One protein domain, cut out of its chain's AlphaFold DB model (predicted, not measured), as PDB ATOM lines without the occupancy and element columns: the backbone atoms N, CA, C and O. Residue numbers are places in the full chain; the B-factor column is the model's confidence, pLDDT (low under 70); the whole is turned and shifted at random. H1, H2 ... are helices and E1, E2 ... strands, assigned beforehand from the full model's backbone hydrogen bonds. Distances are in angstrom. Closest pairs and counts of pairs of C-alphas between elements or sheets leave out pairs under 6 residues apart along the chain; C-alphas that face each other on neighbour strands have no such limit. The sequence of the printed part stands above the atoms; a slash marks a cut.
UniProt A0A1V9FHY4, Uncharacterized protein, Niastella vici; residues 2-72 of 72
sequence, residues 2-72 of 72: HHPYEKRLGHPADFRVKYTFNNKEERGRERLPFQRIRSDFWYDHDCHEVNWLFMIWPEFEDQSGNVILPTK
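What this domain is: This is residues 2 to 72 of the 72 residues of an uncharacterized protein of Niastella vici (UniProt A0A1V9FHY4). This model has little regular structure: a small two-stranded hairpin, E1 and E2, whose tip, residues 44 to 49, sticks out, a short helix H1 away from it, and long loops. Residues 10 to 38 run out from H1 to a far turn and fold back to E1. The 71 printed residues hold H1, E1 and E2 in that order, a mixed class with 11 residues in named elements; the antiparallel sheet has the order E1 - E2. The whole is loose, radius of gyration of the C-alphas 15.0 A, and flat, spanning 41 by 38 by 20 A.

How they stand to each other: Look first at E1, residues 39 to 41, and E2, residues 54 to 56, an antiparallel hairpin at 154 degrees. C-alphas 40 and 55 face each other at 4.5 A; N 41 and O 54 are within hydrogen-bond range at 2.9 A. H1, residues 5 to 9, is apart from E2; its O i to N i+4 pair is within hydrogen-bond range.

Where its parts are: Find C-alpha 39 at (1.004, -17.674, 216.359); E1 runs 6.4 A. E2 runs 7.0 A to C-alpha 56 at (5.911, -15.701, 217.207). H1 runs 5.7 A from C-alpha 5 at (9.194, -11.690, 227.590).

The domain as a whole: The C-alphas farthest apart, Asp 46 and Lys 72, are 45.4 A apart. The printed part has no cut; both links, H1 to E1 and E1 to E2, are long. Residues 70 to 72 have pLDDT under 70.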
ATOM      1  N   HIS A   2       1.039 -11.950 233.529       80.94
ATOM      2  CA  HIS A   2       1.998 -11.863 232.416       80.94
ATOM      3  C   HIS A   2       3.268 -11.167 232.910       80.94
ATOM      4  O   HIS A   2       3.169 -10.150 233.593       80.94
ATOM      5  N   HIS A   3       4.431 -11.726 232.590       86.50
ATOM      6  CA  HIS A   3       5.726 -11.089 232.811       86.50
ATOM      7  C   HIS A   3       6.332 -10.827 231.435       86.50
ATOM      8  O   HIS A   3       6.380 -11.787 230.657       86.50
ATOM      9  N   PRO A   4       6.780  -9.588 231.139       91.69
ATOM     10  CA  PRO A   4       7.304  -9.248 229.826       91.69
ATOM     11  C   PRO A   4       8.361 -10.239 229.354       91.69
ATOM     12  O   PRO A   4       9.236 -10.629 230.139       91.69
ATOM     13  N   TYR A   5       8.292 -10.658 228.093       92.12
ATOM     14  CA  TYR A   5       9.194 -11.690 227.590       92.12
ATOM     15  C   TYR A   5      10.637 -11.227 227.591       92.12
ATOM     16  O   TYR A   5      11.499 -12.021 227.948       92.12
ATOM     17  N   GLU A   6      10.895  -9.942 227.363       93.50
ATOM     18  CA  GLU A   6      12.241  -9.383 227.497       93.50
ATOM     19  C   GLU A   6      12.849  -9.644 228.883       93.50
ATOM     20  O   GLU A   6      14.007 -10.038 229.004       93.50
ATOM     21  N   LYS A   7      12.049  -9.512 229.949       92.00
ATOM     22  CA  LYS A   7      12.510  -9.781 231.320       92.00
ATOM     23  C   LYS A   7      12.693 -11.270 231.602       92.00
ATOM     24  O   LYS A   7      13.518 -11.623 232.435       92.00
ATOM     25  N   ARG A   8      11.922 -12.134 230.940       91.00
ATOM     26  CA  ARG A   8      11.967 -13.590 231.145       91.00
ATOM     27  C   ARG A   8      13.041 -14.282 230.305       91.00
ATOM     28  O   ARG A   8      13.623 -15.255 230.766       91.00
ATOM     29  N   LEU A   9      13.242 -13.821 229.076       91.00
ATOM     30  CA  LEU A   9      14.119 -14.428 228.075       91.00
ATOM     31  C   LEU A   9      15.478 -13.722 227.990       91.00
ATOM     32  O   LEU A   9      16.426 -14.303 227.475       91.00
ATOM     33  N   GLY A  10      15.589 -12.495 228.509       93.75
ATOM     34  CA  GLY A  10      16.845 -11.747 228.544       93.75
ATOM     35  C   GLY A  10      17.247 -11.122 227.207       93.75
ATOM     36  O   GLY A  10      18.400 -10.729 227.055       93.75
ATOM     37  N   HIS A  11      16.324 -11.020 226.248       92.50
ATOM     38  CA  HIS A  11      16.549 -10.345 224.970       92.50
ATOM     39  C   HIS A  11      15.319  -9.517 224.566       92.50
ATOM     40  O   HIS A  11      14.197  -9.897 224.909       92.50
ATOM     41  N   PRO A  12      15.503  -8.385 223.859       92.56
ATOM     42  CA  PRO A  12      14.389  -7.563 223.396       92.56
ATOM     43  C   PRO A  12      13.581  -8.275 222.303       92.56
ATOM     44  O   PRO A  12      14.007  -9.292 221.755       92.56
ATOM     45  N   ALA A  13      12.420  -7.707 221.967       93.31
ATOM     46  CA  ALA A  13      11.634  -8.139 220.815       93.31
ATOM     47  C   ALA A  13      12.443  -8.021 219.511       93.31
ATOM     48  O   ALA A  13      13.093  -6.998 219.280       93.31
ATOM     49  N   ASP A  14      12.342  -9.035 218.647       92.75
ATOM     50  CA  ASP A  14      13.058  -9.087 217.363       92.75
ATOM     51  C   ASP A  14      12.619  -7.968 216.409       92.75
ATOM     52  O   ASP A  14      13.415  -7.427 215.643       92.75
ATOM     53  N   PHE A  15      11.338  -7.597 216.464       93.12
ATOM     54  CA  PHE A  15      10.761  -6.517 215.674       93.12
ATOM     55  C   PHE A  15       9.524  -5.921 216.354       93.12
ATOM     56  O   PHE A  15       8.916  -6.524 217.240       93.12
ATOM     57  N   ARG A  16       9.130  -4.719 215.912       93.31
ATOM     58  CA  ARG A  16       7.896  -4.039 216.327       93.31
ATOM     59  C   ARG A  16       7.098  -3.617 215.109       93.31
ATOM     60  O   ARG A  16       7.660  -3.109 214.141       93.31
ATOM     61  N   VAL A  17       5.783  -3.788 215.182       92.56
ATOM     62  CA  VAL A  17       4.854  -3.396 214.119       92.56
ATOM     63  C   VAL A  17       3.738  -2.533 214.691       92.56
ATOM     64  O   VAL A  17       3.207  -2.820 215.761       92.56
ATOM     65  N   LYS A  18       3.365  -1.476 213.964       91.50
ATOM     66  CA  LYS A  18       2.146  -0.709 214.246       91.50
ATOM     67  C   LYS A  18       0.976  -1.389 213.550       91.50
ATOM     68  O   LYS A  18       1.070  -1.705 212.367       91.50
ATOM     69  N   TYR A  19      -0.115  -1.598 214.271       87.50
ATOM     70  CA  TYR A  19      -1.308  -2.259 213.753       87.50
ATOM     71  C   TYR A  19      -2.570  -1.569 214.286       87.50
ATOM     72  O   TYR A  19      -2.533  -0.885 215.308       87.50
ATOM     73  N   THR A  20      -3.696  -1.805 213.613       85.81
ATOM     74  CA  THR A  20      -5.032  -1.397 214.066       85.81
ATOM     75  C   THR A  20      -5.909  -2.637 214.179       85.81
ATOM     76  O   THR A  20      -5.925  -3.471 213.273       85.81
ATOM     77  N   PHE A  21      -6.636  -2.773 215.289       85.44
ATOM     78  CA  PHE A  21      -7.674  -3.792 215.412       85.44
ATOM     79  C   PHE A  21      -9.015  -3.207 214.998       85.44
ATOM     80  O   PHE A  21      -9.567  -2.368 215.703       85.44
ATOM     81  N   ASN A  22      -9.548  -3.700 213.885       87.12
ATOM     82  CA  ASN A  22     -10.906  -3.376 213.473       87.12
ATOM     83  C   ASN A  22     -11.891  -4.016 214.457       87.12
ATOM     84  O   ASN A  22     -11.708  -5.167 214.886       87.12
ATOM     85  N   ASN A  23     -12.940  -3.280 214.806       85.38
ATOM     86  CA  ASN A  23     -14.025  -3.788 215.641       85.38
ATOM     87  C   ASN A  23     -15.067  -4.542 214.788       85.38
ATOM     88  O   ASN A  23     -14.962  -4.613 213.564       85.38
ATOM     89  N   LYS A  24     -16.091  -5.118 215.427       88.50
ATOM     90  CA  LYS A  24     -17.151  -5.880 214.742       88.50
ATOM     91  C   LYS A  24     -17.907  -5.063 213.684       88.50
ATOM     92  O   LYS A  24     -18.267  -5.619 212.649       88.50
ATOM     93  N   GLU A  25     -18.138  -3.773 213.923       89.12
ATOM     94  CA  GLU A  25     -18.832  -2.873 212.985       89.12
ATOM     95  C   GLU A  25     -18.011  -2.678 211.701       89.12
ATOM     96  O   GLU A  25     -18.559  -2.614 210.602       89.12
ATOM     97  N   GLU A  26     -16.686  -2.726 211.822       88.75
ATOM     98  CA  GLU A  26     -15.716  -2.654 210.726       88.75
ATOM     99  C   GLU A  26     -15.315  -4.036 210.172       88.75
ATOM    100  O   GLU A  26     -14.258  -4.190 209.557       88.75
ATOM    101  N   ARG A  27     -16.143  -5.071 210.386       85.19
ATOM    102  CA  ARG A  27     -15.877  -6.475 209.990       85.19
ATOM    103  C   ARG A  27     -14.628  -7.096 210.631       85.19
ATOM    104  O   ARG A  27     -14.094  -8.086 210.132       85.19
ATOM    105  N   GLY A  28     -14.148  -6.518 211.723       87.38
ATOM    106  CA  GLY A  28     -13.051  -7.038 212.521       87.38
ATOM    107  C   GLY A  28     -13.496  -8.040 213.586       87.38
ATOM    108  O   GLY A  28     -14.536  -8.693 213.476       87.38
ATOM    109  N   ARG A  29     -12.678  -8.199 214.632       83.50
ATOM    110  CA  ARG A  29     -12.940  -9.180 215.698       83.50
ATOM    111  C   ARG A  29     -13.938  -8.621 216.711       83.50
ATOM    112  O   ARG A  29     -13.898  -7.446 217.057       83.50
ATOM    113  N   GLU A  30     -14.784  -9.496 217.255       85.88
ATOM    114  CA  GLU A  30     -15.693  -9.141 218.356       85.88
ATOM    115  C   GLU A  30     -14.950  -8.912 219.680       85.88
ATOM    116  O   GLU A  30     -15.375  -8.112 220.507       85.88
ATOM    117  N   ARG A  31     -13.816  -9.593 219.879       84.50
ATOM    118  CA  ARG A  31     -12.948  -9.429 221.049       84.50
ATOM    119  C   ARG A  31     -11.542  -9.054 220.604       84.50
ATOM    120  O   ARG A  31     -11.000  -9.661 219.677       84.50
ATOM    121  N   LEU A  32     -10.954  -8.080 221.294       83.38
ATOM    122  CA  LEU A  32      -9.568  -7.687 221.072       83.38
ATOM    123  C   LEU A  32      -8.612  -8.830 221.459       83.38
ATOM    124  O   LEU A  32      -8.915  -9.612 222.367       83.38
ATOM    125  N   PRO A  33      -7.458  -8.945 220.784       84.12
ATOM    126  CA  PRO A  33      -6.392  -9.841 221.208       84.12
ATOM    127  C   PRO A  33      -5.916  -9.554 222.633       84.12
ATOM    128  O   PRO A  33      -5.980  -8.429 223.122       84.12
ATOM    129  N   PHE A  34      -5.430 -10.599 223.291       86.50
ATOM    130  CA  PHE A  34      -4.927 -10.567 224.660       86.50
ATOM    131  C   PHE A  34      -3.466 -11.025 224.684       86.50
ATOM    132  O   PHE A  34      -2.994 -11.668 223.747       86.50
ATOM    133  N   GLN A  35      -2.731 -10.704 225.751       91.06
ATOM    134  CA  GLN A  35      -1.349 -11.172 225.895       91.06
ATOM    135  C   GLN A  35      -1.260 -12.698 225.934       91.06
ATOM    136  O   GLN A  35      -2.215 -13.371 226.315       91.06
ATOM    137  N   ARG A  36      -0.068 -13.245 225.669       87.75
ATOM    138  CA  ARG A  36       0.208 -14.698 225.679       87.75
ATOM    139  C   ARG A  36      -0.422 -15.464 224.514       87.75
ATOM    140  O   ARG A  36      -0.631 -16.673 224.617       87.75
ATOM    141  N   ILE A  37      -0.696 -14.778 223.408       89.25
ATOM    142  CA  ILE A  37      -0.998 -15.440 222.141       89.25
ATOM    143  C   ILE A  37       0.294 -16.038 221.582       89.25
ATOM    144  O   ILE A  37       1.364 -15.439 221.668       89.25
ATOM    145  N   ARG A  38       0.158 -17.231 221.008       92.06
ATOM    146  CA  ARG A  38       1.149 -17.875 220.152       92.06
ATOM    147  C   ARG A  38       0.577 -17.904 218.745       92.06
ATOM    148  O   ARG A  38      -0.582 -18.288 218.570       92.06
ATOM    149  N   SER A  39       1.370 -17.512 217.762       90.88
ATOM    150  CA  SER A  39       1.004 -17.674 216.359       90.88
ATOM    151  C   SER A  39       2.060 -18.515 215.676       90.88
ATOM    152  O   SER A  39       3.215 -18.106 215.580       90.88
ATOM    153  N   ASP A  40       1.629 -19.688 215.225       93.75
ATOM    154  CA  ASP A  40       2.423 -20.568 214.386       93.75
ATOM    155  C   ASP A  40       2.105 -20.264 212.923       93.75
ATOM    156  O   ASP A  40       0.936 -20.088 212.565       93.75
ATOM    157  N   PHE A  41       3.130 -20.162 212.085       91.00
ATOM    158  CA  PHE A  41       2.966 -19.801 210.682       91.00
ATOM    159  C   PHE A  41       4.066 -20.401 209.812       91.00
ATOM    160  O   PHE A  41       5.181 -20.663 210.259       91.00
ATOM    161  N   TRP A  42       3.728 -20.593 208.545       93.31
ATOM    162  CA  TRP A  42       4.672 -20.810 207.457       93.31
ATOM    163  C   TRP A  42       4.568 -19.596 206.532       93.31
ATOM    164  O   TRP A  42       3.480 -19.035 206.377       93.31
ATOM    165  N   TYR A  43       5.678 -19.173 205.938       89.19
ATOM    166  CA  TYR A  43       5.677 -18.107 204.942       89.19
ATOM    167  C   TYR A  43       6.605 -18.449 203.783       89.19
ATOM    168  O   TYR A  43       7.604 -19.150 203.971       89.19
ATOM    169  N   ASP A  44       6.240 -17.937 202.609       91.25
ATOM    170  CA  ASP A  44       6.941 -18.175 201.353       91.25
ATOM    171  C   ASP A  44       8.282 -17.435 201.332       91.25
ATOM    172  O   ASP A  44       8.337 -16.218 201.535       91.25
ATOM    173  N   HIS A  45       9.362 -18.192 201.159       92.56
ATOM    174  CA  HIS A  45      10.732 -17.698 201.101       92.56
ATOM    175  C   HIS A  45      11.626 -18.764 200.453       92.56
ATOM    176  O   HIS A  45      11.513 -19.942 200.790       92.56
ATOM    177  N   ASP A  46      12.569 -18.355 199.599       92.12
ATOM    178  CA  ASP A  46      13.401 -19.263 198.782       92.12
ATOM    179  C   ASP A  46      14.159 -20.333 199.591       92.12
ATOM    180  O   ASP A  46      14.470 -21.409 199.089       92.12
ATOM    181  N   CYS A  47      14.476 -20.037 200.851       91.12
ATOM    182  CA  CYS A  47      15.223 -20.930 201.741       91.12
ATOM    183  C   CYS A  47      14.348 -21.838 202.619       91.12
ATOM    184  O   CYS A  47      14.892 -22.558 203.454       91.12
ATOM    185  N   HIS A  48      13.020 -21.757 202.524       91.88
ATOM    186  CA  HIS A  48      12.119 -22.481 203.417       91.88
ATOM    187  C   HIS A  48      11.675 -23.817 202.835       91.88
ATOM    188  O   HIS A  48      11.252 -23.904 201.686       91.88
ATOM    189  N   GLU A  49      11.713 -24.864 203.659       90.12
ATOM    190  CA  GLU A  49      11.272 -26.200 203.259       90.12
ATOM    191  C   GLU A  49       9.791 -26.456 203.585       90.12
ATOM    192  O   GLU A  49       9.157 -25.795 204.421       90.12
ATOM    193  N   VAL A  50       9.231 -27.477 202.928       80.69
ATOM    194  CA  VAL A  50       7.894 -27.994 203.236       80.69
ATOM    195  C   VAL A  50       7.894 -28.516 204.678       80.69
ATOM    196  O   VAL A  50       8.714 -29.358 205.036       80.69
ATOM    197  N   ASN A  51       6.944 -28.036 205.489       86.25
ATOM    198  CA  ASN A  51       6.775 -28.301 206.932       86.25
ATOM    199  C   ASN A  51       7.639 -27.476 207.904       86.25
ATOM    200  O   ASN A  51       7.609 -27.745 209.106       86.25
ATOM    201  N   TRP A  52       8.360 -26.449 207.449       94.12
ATOM    202  CA  TRP A  52       9.009 -25.512 208.375       94.12
ATOM    203  C   TRP A  52       7.995 -24.641 209.122       94.12
ATOM    204  O   TRP A  52       7.375 -23.755 208.549       94.12
ATOM    205  N   LEU A  53       7.825 -24.866 210.421       92.12
ATOM    206  CA  LEU A  53       6.897 -24.079 211.226       92.12
ATOM    207  C   LEU A  53       7.647 -23.033 212.047       92.12
ATOM    208  O   LEU A  53       8.488 -23.368 212.880       92.12
ATOM    209  N   PHE A  54       7.296 -21.771 211.840       92.50
ATOM    210  CA  PHE A  54       7.782 -20.651 212.629       92.50
ATOM    211  C   PHE A  54       6.772 -20.285 213.700       92.50
ATOM    212  O   PHE A  54       5.585 -20.601 213.603       92.50
ATOM    213  N   MET A  55       7.254 -19.601 214.730       92.69
ATOM    214  CA  MET A  55       6.446 -19.215 215.871       92.69
ATOM    215  C   MET A  55       6.805 -17.801 216.298       92.69
ATOM    216  O   MET A  55       7.976 -17.482 216.488       92.69
ATOM    217  N   ILE A  56       5.782 -16.984 216.520       92.62
ATOM    218  CA  ILE A  56       5.911 -15.701 217.207       92.62
ATOM    219  C   ILE A  56       5.080 -15.704 218.488       92.62
ATOM    220  O   ILE A  56       3.990 -16.284 218.565       92.62
ATOM    221  N   TRP A  57       5.606 -15.006 219.488       92.88
ATOM    222  CA  TRP A  57       4.945 -14.724 220.756       92.88
ATOM    223  C   TRP A  57       4.780 -13.210 220.898       92.88
ATOM    224  O   TRP A  57       5.592 -12.576 221.573       92.88
ATOM    225  N   PRO A  58       3.780 -12.604 220.233       92.88
ATOM    226  CA  PRO A  58       3.601 -11.164 220.283       92.88
ATOM    227  C   PRO A  58       3.280 -10.687 221.703       92.88
ATOM    228  O   PRO A  58       2.512 -11.320 222.436       92.88
ATOM    229  N   GLU A  59       3.838  -9.529 222.048       93.88
ATOM    230  CA  GLU A  59       3.425  -8.728 223.194       93.88
ATOM    231  C   GLU A  59       2.774  -7.445 222.684       93.88
ATOM    232  O   GLU A  59       3.337  -6.747 221.843       93.88
ATOM    233  N   PHE A  60       1.572  -7.142 223.171       92.31
ATOM    234  CA  PHE A  60       0.887  -5.902 222.810       92.31
ATOM    235  C   PHE A  60       1.353  -4.747 223.693       92.31
ATOM    236  O   PHE A  60       1.422  -4.884 224.918       92.31
ATOM    237  N   GLU A  61       1.654  -3.618 223.065       92.75
ATOM    238  CA  GLU A  61       2.120  -2.400 223.721       92.75
ATOM    239  C   GLU A  61       0.988  -1.358 223.793       92.75
ATOM    240  O   GLU A  61       0.075  -1.346 222.961       92.75
ATOM    241  N   ASP A  62       1.028  -0.496 224.808       90.50
ATOM    242  CA  ASP A  62       0.182   0.692 224.894       90.50
ATOM    243  C   ASP A  62       0.701   1.825 223.983       90.50
ATOM    244  O   ASP A  62       1.709   1.699 223.287       90.50
ATOM    245  N   GLN A  63       0.018   2.971 223.988       89.38
ATOM    246  CA  GLN A  63       0.403   4.129 223.170       89.38
ATOM    247  C   GLN A  63       1.778   4.721 223.528       89.38
ATOM    248  O   GLN A  63       2.338   5.475 222.735       89.38
ATOM    249  N   SER A  64       2.314   4.399 224.707       91.56
ATOM    250  CA  SER A  64       3.634   4.827 225.172       91.56
ATOM    251  C   SER A  64       4.723   3.781 224.900       91.56
ATOM    252  O   SER A  64       5.877   4.009 225.256       91.56
ATOM    253  N   GLY A  65       4.383   2.648 224.271       89.19
ATOM    254  CA  GLY A  65       5.313   1.554 223.988       89.19
ATOM    255  C   GLY A  65       5.542   0.608 225.172       89.19
ATOM    256  O   GLY A  65       6.478  -0.188 225.143       89.19
ATOM    257  N   ASN A  66       4.722   0.675 226.227       91.38
ATOM    258  CA  ASN A  66       4.845  -0.248 227.356       91.38
ATOM    259  C   ASN A  66       4.022  -1.511 227.109       91.38
ATOM    260  O   ASN A  66       2.860  -1.429 226.717       91.38
ATOM    261  N   VAL A  67       4.580  -2.686 227.418       92.38
ATOM    262  CA  VAL A  67       3.837  -3.955 227.355       92.38
ATOM    263  C   VAL A  67       2.620  -3.904 228.283       92.38
ATOM    264  O   VAL A  67       2.749  -3.705 229.492       92.38
ATOM    265  N   ILE A  68       1.432  -4.149 227.725       91.00
ATOM    266  CA  ILE A  68       0.176  -4.177 228.478       91.00
ATOM    267  C   ILE A  68       0.178  -5.398 229.399       91.00
ATOM    268  O   ILE A  68       0.217  -6.535 228.930       91.00
ATOM    269  N   LEU A  69       0.088  -5.189 230.711       87.25
ATOM    270  CA  LEU A  69      -0.034  -6.276 231.682       87.25
ATOM    271  C   LEU A  69      -1.516  -6.522 232.005       87.25
ATOM    272  O   LEU A  69      -2.255  -5.558 232.201       87.25
ATOM    273  N   PRO A  70      -1.980  -7.784 232.088       69.88
ATOM    274  CA  PRO A  70      -3.334  -8.071 232.532       69.88
ATOM    275  C   PRO A  70      -3.495  -7.588 233.976       69.88
ATOM    276  O   PRO A  70      -2.712  -7.960 234.857       69.88
ATOM    277  N   THR A  71      -4.501  -6.749 234.204       59.41
ATOM    278  CA  THR A  71      -4.944  -6.345 235.539       59.41
ATOM    279  C   THR A  71      -5.454  -7.565 236.311       59.41
ATOM    280  O   THR A  71      -5.985  -8.503 235.714       59.41
ATOM    281  N   LYS A  72      -5.195  -7.581 237.626       48.50
ATOM    282  CA  LYS A  72      -5.639  -8.639 238.547       48.50
ATOM    283  C   LYS A  72      -7.156  -8.764 238.585       48.50
ATOM    284  O   LYS A  72      -7.817  -7.704 238.527       48.50
TER     285      LYS A  72